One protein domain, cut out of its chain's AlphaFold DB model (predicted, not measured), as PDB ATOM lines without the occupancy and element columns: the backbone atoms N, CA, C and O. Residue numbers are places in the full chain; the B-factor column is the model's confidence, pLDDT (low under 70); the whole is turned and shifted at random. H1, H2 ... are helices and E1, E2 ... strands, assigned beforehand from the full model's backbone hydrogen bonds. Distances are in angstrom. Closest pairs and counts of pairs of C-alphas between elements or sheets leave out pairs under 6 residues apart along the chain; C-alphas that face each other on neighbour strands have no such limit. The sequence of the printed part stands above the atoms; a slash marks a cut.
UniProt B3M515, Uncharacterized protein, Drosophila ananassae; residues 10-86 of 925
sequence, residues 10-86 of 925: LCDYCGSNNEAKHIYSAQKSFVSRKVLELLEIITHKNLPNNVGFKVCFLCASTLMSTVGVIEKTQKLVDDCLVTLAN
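This is residues 10 to 86 of the 925 residues of an uncharacterized protein of Drosophila ananassae (UniProt B3M515). A ribbon of two very short strands, E2 and E3, lies between a far strand E1 and the helix H1, while the long helix H3 runs past on another side and packs on H1 with its residues 70 to 77 alone, nearly at right angles. The short helix H2 follows straight on from E3, and loops fill in much of the rest. The printed part has 77 residues, with three named helices and three named strands in the order E1, E2, H1, E3, H2, H3; the sheet is E2 - E3, antiparallel, and the class is mixed, helices and strands. The whole is compact and rounded, with a radius of gyration of the C-alphas of 11.6 A and spans of 30 by 26 by 23 A.

The sheet holds E2, residues 23 to 25, 6.5 A from first to last C-alpha, and E3, residues 54 to 56, 6.9 A. C-alpha 23 is at (238.009, 246.825, 336.031). H2, residues 57 to 62, is 8.9 A long, and H1, residues 35 to 43, is 12.2 A long. H3, residues 67 to 86, is the longest helix at 29.0 A, from C-alpha 67 at (218.971, 253.521, 325.498) to C-alpha 86 at (244.873, 262.502, 316.118). E1, residues 17 to 19, is 7.1 A long and pairs with no named strand.

E2 and E3 are antiparallel neighbours, with 152 degrees between their directions. N 24 and O 55 are 2.8 A apart and N 55 and O 24 are 2.9 A apart, both within hydrogen-bond range. The closest C-alphas of E2 and H2 are those of Ile 23 and Phe 57, 6.3 A apart; those of E2 and H1 are Ser 25 and Val 35, 7.0 A. H1 and H2 are close but not clearly touching, with Val 35 and Ala 60 the closest C-alphas at 7.9 A. H1 and H3 touch, the latter with residues 70 to 77 alone; the closest C-alphas, of Thr 43 and Gln 74, are 5.5 A apart. Their lines are about perpendicular at 72 degrees, but only just. H2 and H3 are close but not clearly touching, at a steep tilt of 62 degrees, opposite ways; the closest C-alphas, of Thr 62 and Val 69, are 7.6 A apart. E1 and E2 meet only through their link, and E1 is apart from H1, H2 and H3. In H1 and H2 every O i to N i+4 pair is within hydrogen-bond range, and in H3 15 of 16 are.

The C-alphas farthest apart are those of Val 31 and Asn 86, 32.7 A. The printed part has no cut. No link is long. The mean pLDDT of the printed part is 73.7; 21 residues are under 70, among them residues 18 to 22 and 64 to 70.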
ATOM      1  N   LEU A  10     241.281 254.030 337.075       79.94
ATOM      2  CA  LEU A  10     240.035 254.725 336.764       79.94
ATOM      3  C   LEU A  10     239.164 253.894 335.809       79.94
ATOM      4  O   LEU A  10     239.671 253.124 334.988       79.94
ATOM      5  N   CYS A  11     237.849 254.075 335.913       82.00
ATOM      6  CA  CYS A  11     236.873 253.614 334.928       82.00
ATOM      7  C   CYS A  11     236.616 254.720 333.895       82.00
ATOM      8  O   CYS A  11     236.083 255.770 334.258       82.00
ATOM      9  N   ASP A  12     236.906 254.472 332.618       77.94
ATOM     10  CA  ASP A  12     236.783 255.470 331.544       77.94
ATOM     11  C   ASP A  12     235.318 255.905 331.308       77.94
ATOM     12  O   ASP A  12     235.063 256.989 330.796       77.94
ATOM     13  N   TYR A  13     234.341 255.084 331.721       78.12
ATOM     14  CA  TYR A  13     232.907 255.378 331.577       78.12
ATOM     15  C   TYR A  13     232.303 256.205 332.732       78.12
ATOM     16  O   TYR A  13     231.254 256.822 332.563       78.12
ATOM     17  N   CYS A  14     232.900 256.192 333.933       79.56
ATOM     18  CA  CYS A  14     232.281 256.820 335.115       79.56
ATOM     19  C   CYS A  14     233.243 257.474 336.118       79.56
ATOM     20  O   CYS A  14     232.810 257.842 337.207       79.56
ATOM     21  N   GLY A  15     234.538 257.566 335.811       77.25
ATOM     22  CA  GLY A  15     235.541 258.237 336.645       77.25
ATOM     23  C   GLY A  15     235.851 257.577 337.997       77.25
ATOM     24  O   GLY A  15     236.748 258.034 338.689       77.25
ATOM     25  N   SER A  16     235.158 256.505 338.400       78.75
ATOM     26  CA  SER A  16     235.381 255.902 339.723       78.75
ATOM     27  C   SER A  16     236.690 255.103 339.810       78.75
ATOM     28  O   SER A  16     236.927 254.181 339.017       78.75
ATOM     29  N   ASN A  17     237.509 255.400 340.826       73.38
ATOM     30  CA  ASN A  17     238.635 254.553 341.226       73.38
ATOM     31  C   ASN A  17     238.105 253.212 341.742       73.38
ATOM     32  O   ASN A  17     237.247 253.158 342.622       73.38
ATOM     33  N   ASN A  18     238.626 252.115 341.199       65.88
ATOM     34  CA  ASN A  18     238.328 250.762 341.662       65.88
ATOM     35  C   ASN A  18     239.638 249.968 341.781       65.88
ATOM     36  O   ASN A  18     240.607 250.243 341.066       65.88
ATOM     37  N   GLU A  19     239.677 248.926 342.622       64.12
ATOM     38  CA  GLU A  19     240.788 247.967 342.551       64.12
ATOM     39  C   GLU A  19     240.865 247.374 341.135       64.12
ATOM     40  O   GLU A  19     239.858 246.908 340.596       64.12
ATOM     41  N   ALA A  20     242.072 247.293 340.564       62.00
ATOM     42  CA  ALA A  20     242.312 246.839 339.188       62.00
ATOM     43  C   ALA A  20     241.736 245.442 338.840       62.00
ATOM     44  O   ALA A  20     241.612 245.091 337.668       62.00
ATOM     45  N   LYS A  21     241.346 244.640 339.841       63.31
ATOM     46  CA  LYS A  21     240.619 243.370 339.668       63.31
ATOM     47  C   LYS A  21     239.198 243.565 339.114       63.31
ATOM     48  O   LYS A  21     238.763 242.765 338.283       63.31
ATOM     49  N   HIS A  22     238.508 244.622 339.553       68.50
ATOM     50  CA  HIS A  22     237.102 244.934 339.250       68.50
ATOM     51  C   HIS A  22     236.907 245.804 337.998       68.50
ATOM     52  O   HIS A  22     235.770 246.098 337.620       68.50
ATOM     53  N   ILE A  23     238.006 246.176 337.340       72.56
ATOM     54  CA  ILE A  23     238.009 246.825 336.031       72.56
ATOM     55  C   ILE A  23     238.275 245.787 334.936       72.56
ATOM     56  O   ILE A  23     239.068 244.847 335.082       72.56
ATOM     57  N   TYR A  24     237.562 245.951 333.832       78.12
ATOM     58  CA  TYR A  24     237.650 245.157 332.623       78.12
ATOM     59  C   TYR A  24     238.282 246.022 331.543       78.12
ATOM     60  O   TYR A  24     237.714 247.036 331.146       78.12
ATOM     61  N   SER A  25     239.476 245.635 331.101       76.88
ATOM     62  CA  SER A  25     240.058 246.176 329.879       76.88
ATOM     63  C   SER A  25     239.293 245.659 328.660       76.88
ATOM     64  O   SER A  25     238.734 244.564 328.694       76.88
ATOM     65  N   ALA A  26     239.341 246.418 327.571       68.50
ATOM     66  CA  ALA A  26     238.819 246.114 326.239       68.50
ATOM     67  C   ALA A  26     238.878 244.618 325.827       68.50
ATOM     68  O   ALA A  26     237.894 244.053 325.351       68.50
ATOM     69  N   GLN A  27     240.017 243.958 326.063       66.88
ATOM     70  CA  GLN A  27     240.276 242.563 325.674       66.88
ATOM     71  C   GLN A  27     239.829 241.506 326.711       66.88
ATOM     72  O   GLN A  27     239.874 240.311 326.422       66.88
ATOM     73  N   LYS A  28     239.416 241.906 327.922       76.25
ATOM     74  CA  LYS A  28     238.996 240.999 329.007       76.25
ATOM     75  C   LYS A  28     237.526 240.609 328.825       76.25
ATOM     76  O   LYS A  28     236.697 241.440 328.457       76.25
ATOM     77  N   SER A  29     237.193 239.348 329.096       69.75
ATOM     78  CA  SER A  29     235.828 238.845 328.950       69.75
ATOM     79  C   SER A  29     234.914 239.257 330.112       69.75
ATOM     80  O   SER A  29     235.296 239.227 331.285       69.75
ATOM     81  N   PHE A  30     233.681 239.622 329.771       62.66
ATOM     82  CA  PHE A  30     232.575 239.933 330.668       62.66
ATOM     83  C   PHE A  30     231.335 239.186 330.160       62.66
ATOM     84  O   PHE A  30     230.916 239.382 329.025       62.66
ATOM     85  N   VAL A  31     230.785 238.278 330.978       64.31
ATOM     86  CA  VAL A  31     229.655 237.392 330.606       64.31
ATOM     87  C   VAL A  31     229.871 236.728 329.228       64.31
ATOM     88  O   VAL A  31     229.065 236.832 328.312       64.31
ATOM     89  N   SER A  32     231.018 236.057 329.084       63.31
ATOM     90  CA  SER A  32     231.421 235.271 327.902       63.31
ATOM     91  C   SER A  32     231.638 236.020 326.573       63.31
ATOM     92  O   SER A  32     231.976 235.366 325.591       63.31
ATOM     93  N   ARG A  33     231.546 237.357 326.526       71.75
ATOM     94  CA  ARG A  33     231.995 238.196 325.387       71.75
ATOM     95  C   ARG A  33     233.112 239.152 325.821       71.75
ATOM     96  O   ARG A  33     233.258 239.412 327.016       71.75
ATOM     97  N   LYS A  34     233.938 239.661 324.905       80.75
ATOM     98  CA  LYS A  34     234.924 240.721 325.210       80.75
ATOM     99  C   LYS A  34     234.220 242.068 325.381       80.75
ATOM    100  O   LYS A  34     233.189 242.317 324.765       80.75
ATOM    101  N   VAL A  35     234.806 242.972 326.168       76.62
ATOM    102  CA  VAL A  35     234.278 244.346 326.297       76.62
ATOM    103  C   VAL A  35     234.316 245.098 324.957       76.62
ATOM    104  O   VAL A  35     233.398 245.866 324.694       76.62
ATOM    105  N   LEU A  36     235.299 244.830 324.084       78.44
ATOM    106  CA  LEU A  36     235.294 245.317 322.694       78.44
ATOM    107  C   LEU A  36     234.060 244.845 321.923       78.44
ATOM    108  O   LEU A  36     233.284 245.684 321.496       78.44
ATOM    109  N   GLU A  37     233.828 243.534 321.837       77.94
ATOM    110  CA  GLU A  37     232.689 242.952 321.106       77.94
ATOM    111  C   GLU A  37     231.346 243.529 321.584       77.94
ATOM    112  O   GLU A  37     230.459 243.807 320.782       77.94
ATOM    113  N   LEU A  38     231.195 243.765 322.893       77.69
ATOM    114  CA  LEU A  38     230.008 244.419 323.452       77.69
ATOM    115  C   LEU A  38     229.879 245.886 323.005       77.69
ATOM    116  O   LEU A  38     228.775 246.324 322.701       77.69
ATOM    117  N   LEU A  39     230.978 246.643 322.931       74.88
ATOM    118  CA  LEU A  39     230.969 248.029 322.444       74.88
ATOM    119  C   LEU A  39     230.754 248.111 320.927       74.88
ATOM    120  O   LEU A  39     230.036 248.995 320.474       74.88
ATOM    121  N   GLU A  40     231.307 247.186 320.145       81.69
ATOM    122  CA  GLU A  40     231.078 247.097 318.696       81.69
ATOM    123  C   GLU A  40     229.600 246.803 318.393       81.69
ATOM    124  O   GLU A  40     229.004 247.465 317.546       81.69
ATOM    125  N   ILE A  41     228.970 245.901 319.158       79.69
ATOM    126  CA  ILE A  41     227.526 245.615 319.071       79.69
ATOM    127  C   ILE A  41     226.674 246.834 319.468       79.69
ATOM    128  O   ILE A  41     225.662 247.096 318.830       79.69
ATOM    129  N   ILE A  42     227.063 247.585 320.505       77.69
ATOM    130  CA  ILE A  42     226.301 248.748 321.005       77.69
ATOM    131  C   ILE A  42     226.469 249.993 320.108       77.69
ATOM    132  O   ILE A  42     225.568 250.828 320.015       77.69
ATOM    133  N   THR A  43     227.618 250.142 319.448       74.94
ATOM    134  CA  THR A  43     227.932 251.320 318.615       74.94
ATOM    135  C   THR A  43     227.775 251.087 317.115       74.94
ATOM    136  O   THR A  43     227.805 252.058 316.362       74.94
ATOM    137  N   HIS A  44     227.626 249.832 316.673       73.06
ATOM    138  CA  HIS A  44     227.670 249.404 315.266       73.06
ATOM    139  C   HIS A  44     228.947 249.836 314.508       73.06
ATOM    140  O   HIS A  44     228.973 249.867 313.277       73.06
ATOM    141  N   LYS A  45     230.032 250.147 315.232       76.25
ATOM    142  CA  LYS A  45     231.326 250.588 314.688       76.25
ATOM    143  C   LYS A  45     232.398 249.546 315.009       76.25
ATOM    144  O   LYS A  45     232.528 249.132 316.155       76.25
ATOM    145  N   ASN A  46     233.180 249.146 314.004       75.38
ATOM    146  CA  ASN A  46     234.320 248.238 314.185       75.38
ATOM    147  C   ASN A  46     235.438 248.959 314.956       75.38
ATOM    148  O   ASN A  46     235.889 250.030 314.535       75.38
ATOM    149  N   LEU A  47     235.910 248.377 316.060       75.88
ATOM    150  CA  LEU A  47     236.893 248.991 316.952       75.88
ATOM    151  C   LEU A  47     238.254 248.295 316.829       75.88
ATOM    152  O   LEU A  47     238.357 247.081 316.995       75.88
ATOM    153  N   PRO A  48     239.353 249.032 316.576       72.62
ATOM    154  CA  PRO A  48     240.655 248.395 316.440       72.62
ATOM    155  C   PRO A  48     241.071 247.729 317.760       72.62
ATOM    156  O   PRO A  48     241.007 248.344 318.820       72.62
ATOM    157  N   ASN A  49     241.605 246.504 317.692       67.00
ATOM    158  CA  ASN A  49     242.002 245.661 318.840       67.00
ATOM    159  C   ASN A  49     242.995 246.287 319.858       67.00
ATOM    160  O   ASN A  49     243.350 245.649 320.851       67.00
ATOM    161  N   ASN A  50     243.455 247.518 319.611       64.00
ATOM    162  CA  ASN A  50     244.380 248.308 320.422       64.00
ATOM    163  C   ASN A  50     243.704 249.525 321.115       64.00
ATOM    164  O   ASN A  50     244.394 250.403 321.633       64.00
ATOM    165  N   VAL A  51     242.364 249.624 321.124       72.38
ATOM    166  CA  VAL A  51     241.647 250.610 321.960       72.38
ATOM    167  C   VAL A  51     241.812 250.221 323.437       72.38
ATOM    168  O   VAL A  51     241.323 249.188 323.883       72.38
ATOM    169  N   GLY A  52     242.494 251.059 324.221       71.31
ATOM    170  CA  GLY A  52     242.860 250.784 325.621       71.31
ATOM    171  C   GLY A  52     241.756 250.975 326.674       71.31
ATOM    172  O   GLY A  52     242.089 251.315 327.809       71.31
ATOM    173  N   PHE A  53     240.482 250.795 326.303       77.44
ATOM    174  CA  PHE A  53     239.299 251.134 327.112       77.44
ATOM    175  C   PHE A  53     239.173 250.295 328.396       77.44
ATOM    176  O   PHE A  53     239.549 249.115 328.415       77.44
ATOM    177  N   LYS A  54     238.621 250.884 329.463       83.81
ATOM    178  CA  LYS A  54     238.496 250.299 330.808       83.81
ATOM    179  C   LYS A  54     237.140 250.603 331.440       83.81
ATOM    180  O   LYS A  54     236.810 251.755 331.705       83.81
ATOM    181  N   VAL A  55     236.394 249.559 331.795       82.31
ATOM    182  CA  VAL A  55     235.057 249.682 332.403       82.31
ATOM    183  C   VAL A  55     234.996 248.913 333.724       82.31
ATOM    184  O   VAL A  55     235.457 247.776 333.803       82.31
ATOM    185  N   CYS A  56     234.435 249.498 334.785       84.44
ATOM    186  CA  CYS A  56     234.194 248.784 336.043       84.44
ATOM    187  C   CYS A  56     232.983 247.837 335.931       84.44
ATOM    188  O   CYS A  56     232.096 248.039 335.099       84.44
ATOM    189  N   PHE A  57     232.927 246.812 336.789       80.06
ATOM    190  CA  PHE A  57     231.875 245.781 336.770       80.06
ATOM    191  C   PHE A  57     230.442 246.343 336.696       80.06
ATOM    192  O   PHE A  57     229.632 245.859 335.905       80.06
ATOM    193  N   LEU A  58     230.127 247.371 337.497       79.88
ATOM    194  CA  LEU A  58     228.787 247.968 337.526       79.88
ATOM    195  C   LEU A  58     228.449 248.606 336.176       79.88
ATOM    196  O   LEU A  58     227.407 248.297 335.601       79.88
ATOM    197  N   CYS A  59     229.352 249.428 335.638       79.38
ATOM    198  CA  CYS A  59     229.136 250.092 334.357       79.38
ATOM    199  C   CYS A  59     228.994 249.081 333.215       79.38
ATOM    200  O   CYS A  59     228.036 249.186 332.454       79.38
ATOM    201  N   ALA A  60     229.846 248.049 333.170       78.75
ATOM    202  CA  ALA A  60     229.754 246.962 332.194       78.75
ATOM    203  C   ALA A  60     228.395 246.236 332.247       78.75
ATOM    204  O   ALA A  60     227.831 245.915 331.204       78.75
ATOM    205  N   SER A  61     227.821 246.048 333.443       76.69
ATOM    206  CA  SER A  61     226.470 245.483 333.588       76.69
ATOM    207  C   SER A  61     225.354 246.425 333.112       76.69
ATOM    208  O   SER A  61     224.339 245.953 332.604       76.69
ATOM    209  N   THR A  62     225.538 247.749 333.213       75.25
ATOM    210  CA  THR A  62     224.541 248.734 332.754       75.25
ATOM    211  C   THR A  62     224.584 249.024 331.252       75.25
ATOM    212  O   THR A  62     223.553 249.431 330.717       75.25
ATOM    213  N   LEU A  63     225.710 248.769 330.563       70.62
ATOM    214  CA  LEU A  63     225.849 248.939 329.101       70.62
ATOM    215  C   LEU A  63     224.705 248.266 328.321       70.62
ATOM    216  O   LEU A  63     224.202 248.817 327.351       70.62
ATOM    217  N   MET A  64     224.250 247.105 328.799       63.97
ATOM    218  CA  MET A  64     223.235 246.269 328.149       63.97
ATOM    219  C   MET A  64     221.775 246.651 328.477       63.97
ATOM    220  O   MET A  64     220.874 245.886 328.143       63.97
ATOM    221  N   SER A  65     221.512 247.750 329.205       61.66
ATOM    222  CA  SER A  65     220.240 247.899 329.950       61.66
ATOM    223  C   SER A  65     219.356 249.120 329.647       61.66
ATOM    224  O   SER A  65     218.176 249.083 329.999       61.66
ATOM    225  N   THR A  66     219.858 250.189 329.014       62.25
ATOM    226  CA  THR A  66     219.067 251.417 328.753       62.25
ATOM    227  C   THR A  66     219.563 252.204 327.535       62.25
ATOM    228  O   THR A  66     220.764 252.422 327.413       62.25
ATOM    229  N   VAL A  67     218.648 252.741 326.716       61.25
ATOM    230  CA  VAL A  67     218.971 253.521 325.498       61.25
ATOM    231  C   VAL A  67     219.873 254.732 325.787       61.25
ATOM    232  O   VAL A  67     220.928 254.850 325.181       61.25
ATOM    233  N   GLY A  68     219.571 255.546 326.806       59.22
ATOM    234  CA  GLY A  68     220.416 256.694 327.198       59.22
ATOM    235  C   GLY A  68     221.794 256.348 327.802       59.22
ATOM    236  O   GLY A  68     222.520 257.236 328.249       59.22
ATOM    237  N   VAL A  69     222.162 255.060 327.862       67.62
ATOM    238  CA  VAL A  69     223.555 254.615 328.062       67.62
ATOM    239  C   VAL A  69     224.243 254.384 326.716       67.62
ATOM    240  O   VAL A  69     225.415 254.734 326.597       67.62
ATOM    241  N   ILE A  70     223.524 253.894 325.698       68.69
ATOM    242  CA  ILE A  70     224.032 253.657 324.337       68.69
ATOM    243  C   ILE A  70     224.592 254.954 323.745       68.69
ATOM    244  O   ILE A  70     225.771 254.994 323.408       68.69
ATOM    245  N   GLU A  71     223.819 256.041 323.736       71.94
ATOM    246  CA  GLU A  71     224.242 257.362 323.228       71.94
ATOM    247  C   GLU A  71     225.540 257.854 323.896       71.94
ATOM    248  O   GLU A  71     226.483 258.293 323.238       71.94
ATOM    249  N   LYS A  72     225.636 257.709 325.226       73.56
ATOM    250  CA  LYS A  72     226.835 258.093 325.987       73.56
ATOM    251  C   LYS A  72     228.031 257.195 325.682       73.56
ATOM    252  O   LYS A  72     229.160 257.675 325.685       73.56
ATOM    253  N   THR A  73     227.806 255.909 325.407       73.00
ATOM    254  CA  THR A  73     228.879 254.997 324.977       73.00
ATOM    255  C   THR A  73     229.325 255.265 323.547       73.00
ATOM    256  O   THR A  73     230.523 255.226 323.298       73.00
ATOM    257  N   GLN A  74     228.406 255.613 322.641       78.50
ATOM    258  CA  GLN A  74     228.719 256.022 321.272       78.50
ATOM    259  C   GLN A  74     229.598 257.276 321.285       78.50
ATOM    260  O   GLN A  74     230.697 257.231 320.741       78.50
ATOM    261  N   LYS A  75     229.207 258.328 322.023       79.06
ATOM    262  CA  LYS A  75     230.024 259.547 322.158       79.06
ATOM    263  C   LYS A  75     231.421 259.265 322.732       79.06
ATOM    264  O   LYS A  75     232.408 259.649 322.118       79.06
ATOM    265  N   LEU A  76     231.524 258.516 323.836       76.44
ATOM    266  CA  LEU A  76     232.825 258.145 324.425       76.44
ATOM    267  C   LEU A  76     233.695 257.287 323.488       76.44
ATOM    268  O   LEU A  76     234.923 257.392 323.516       76.44
ATOM    269  N   VAL A  77     233.083 256.429 322.668       80.31
ATOM    270  CA  VAL A  77     233.785 255.629 321.656       80.31
ATOM    271  C   VAL A  77     234.260 256.504 320.495       80.31
ATOM    272  O   VAL A  77     235.397 256.342 320.053       80.31
ATOM    273  N   ASP A  78     233.455 257.463 320.047       79.56
ATOM    274  CA  ASP A  78     233.840 258.411 319.000       79.56
ATOM    275  C   ASP A  78     234.952 259.364 319.474       79.56
ATOM    276  O   ASP A  78     235.940 259.535 318.760       79.56
ATOM    277  N   ASP A  79     234.905 259.856 320.716       77.81
ATOM    278  CA  ASP A  79     236.008 260.599 321.349       77.81
ATOM    279  C   ASP A  79     237.304 259.750 321.410       77.81
ATOM    280  O   ASP A  79     238.418 260.229 321.146       77.81
ATOM    281  N   CYS A  80     237.186 258.444 321.687       73.81
ATOM    282  CA  CYS A  80     238.313 257.503 321.632       73.81
ATOM    283  C   CYS A  80     238.845 257.293 320.201       73.81
ATOM    284  O   CYS A  80     240.060 257.194 320.006       73.81
ATOM    285  N   LEU A  81     237.975 257.246 319.189       79.44
ATOM    286  CA  LEU A  81     238.368 257.122 317.783       79.44
ATOM    287  C   LEU A  81     239.038 258.404 317.266       79.44
ATOM    288  O   LEU A  81     240.094 258.319 316.635       79.44
ATOM    289  N   VAL A  82     238.514 259.585 317.607       78.62
ATOM    290  CA  VAL A  82     239.108 260.893 317.278       78.62
ATOM    291  C   VAL A  82     240.483 261.046 317.932       78.62
ATOM    292  O   VAL A  82     241.453 261.407 317.263       78.62
ATOM    293  N   THR A  83     240.631 260.701 319.215       73.81
ATOM    294  CA  THR A  83     241.946 260.765 319.885       73.81
ATOM    295  C   THR A  83     242.950 259.736 319.348       73.81
ATOM    296  O   THR A  83     244.154 260.004 319.359       73.81
ATOM    297  N   LEU A  84     242.502 258.591 318.816       72.94
ATOM    298  CA  LEU A  84     243.361 257.645 318.087       72.94
ATOM    299  C   LEU A  84     243.730 258.139 316.679       72.94
ATOM    300  O   LEU A  84     244.882 257.979 316.268       72.94
ATOM    301  N   ALA A  85     242.809 258.781 315.958       73.00
ATOM    302  CA  ALA A  85     243.087 259.413 314.668       73.00
ATOM    303  C   ALA A  85     244.105 260.559 314.817       73.00
ATOM    304  O   ALA A  85     245.092 260.614 314.084       73.00
ATOM    305  N   ASN A  86     243.945 261.406 315.835       69.06
ATOM    306  CA  ASN A  86     244.873 262.502 316.118       69.06
ATOM    307  C   ASN A  86     246.256 261.996 316.573       69.06
ATOM    308  O   ASN A  86     247.272 262.576 316.195       69.06
TER     309      ASN A  86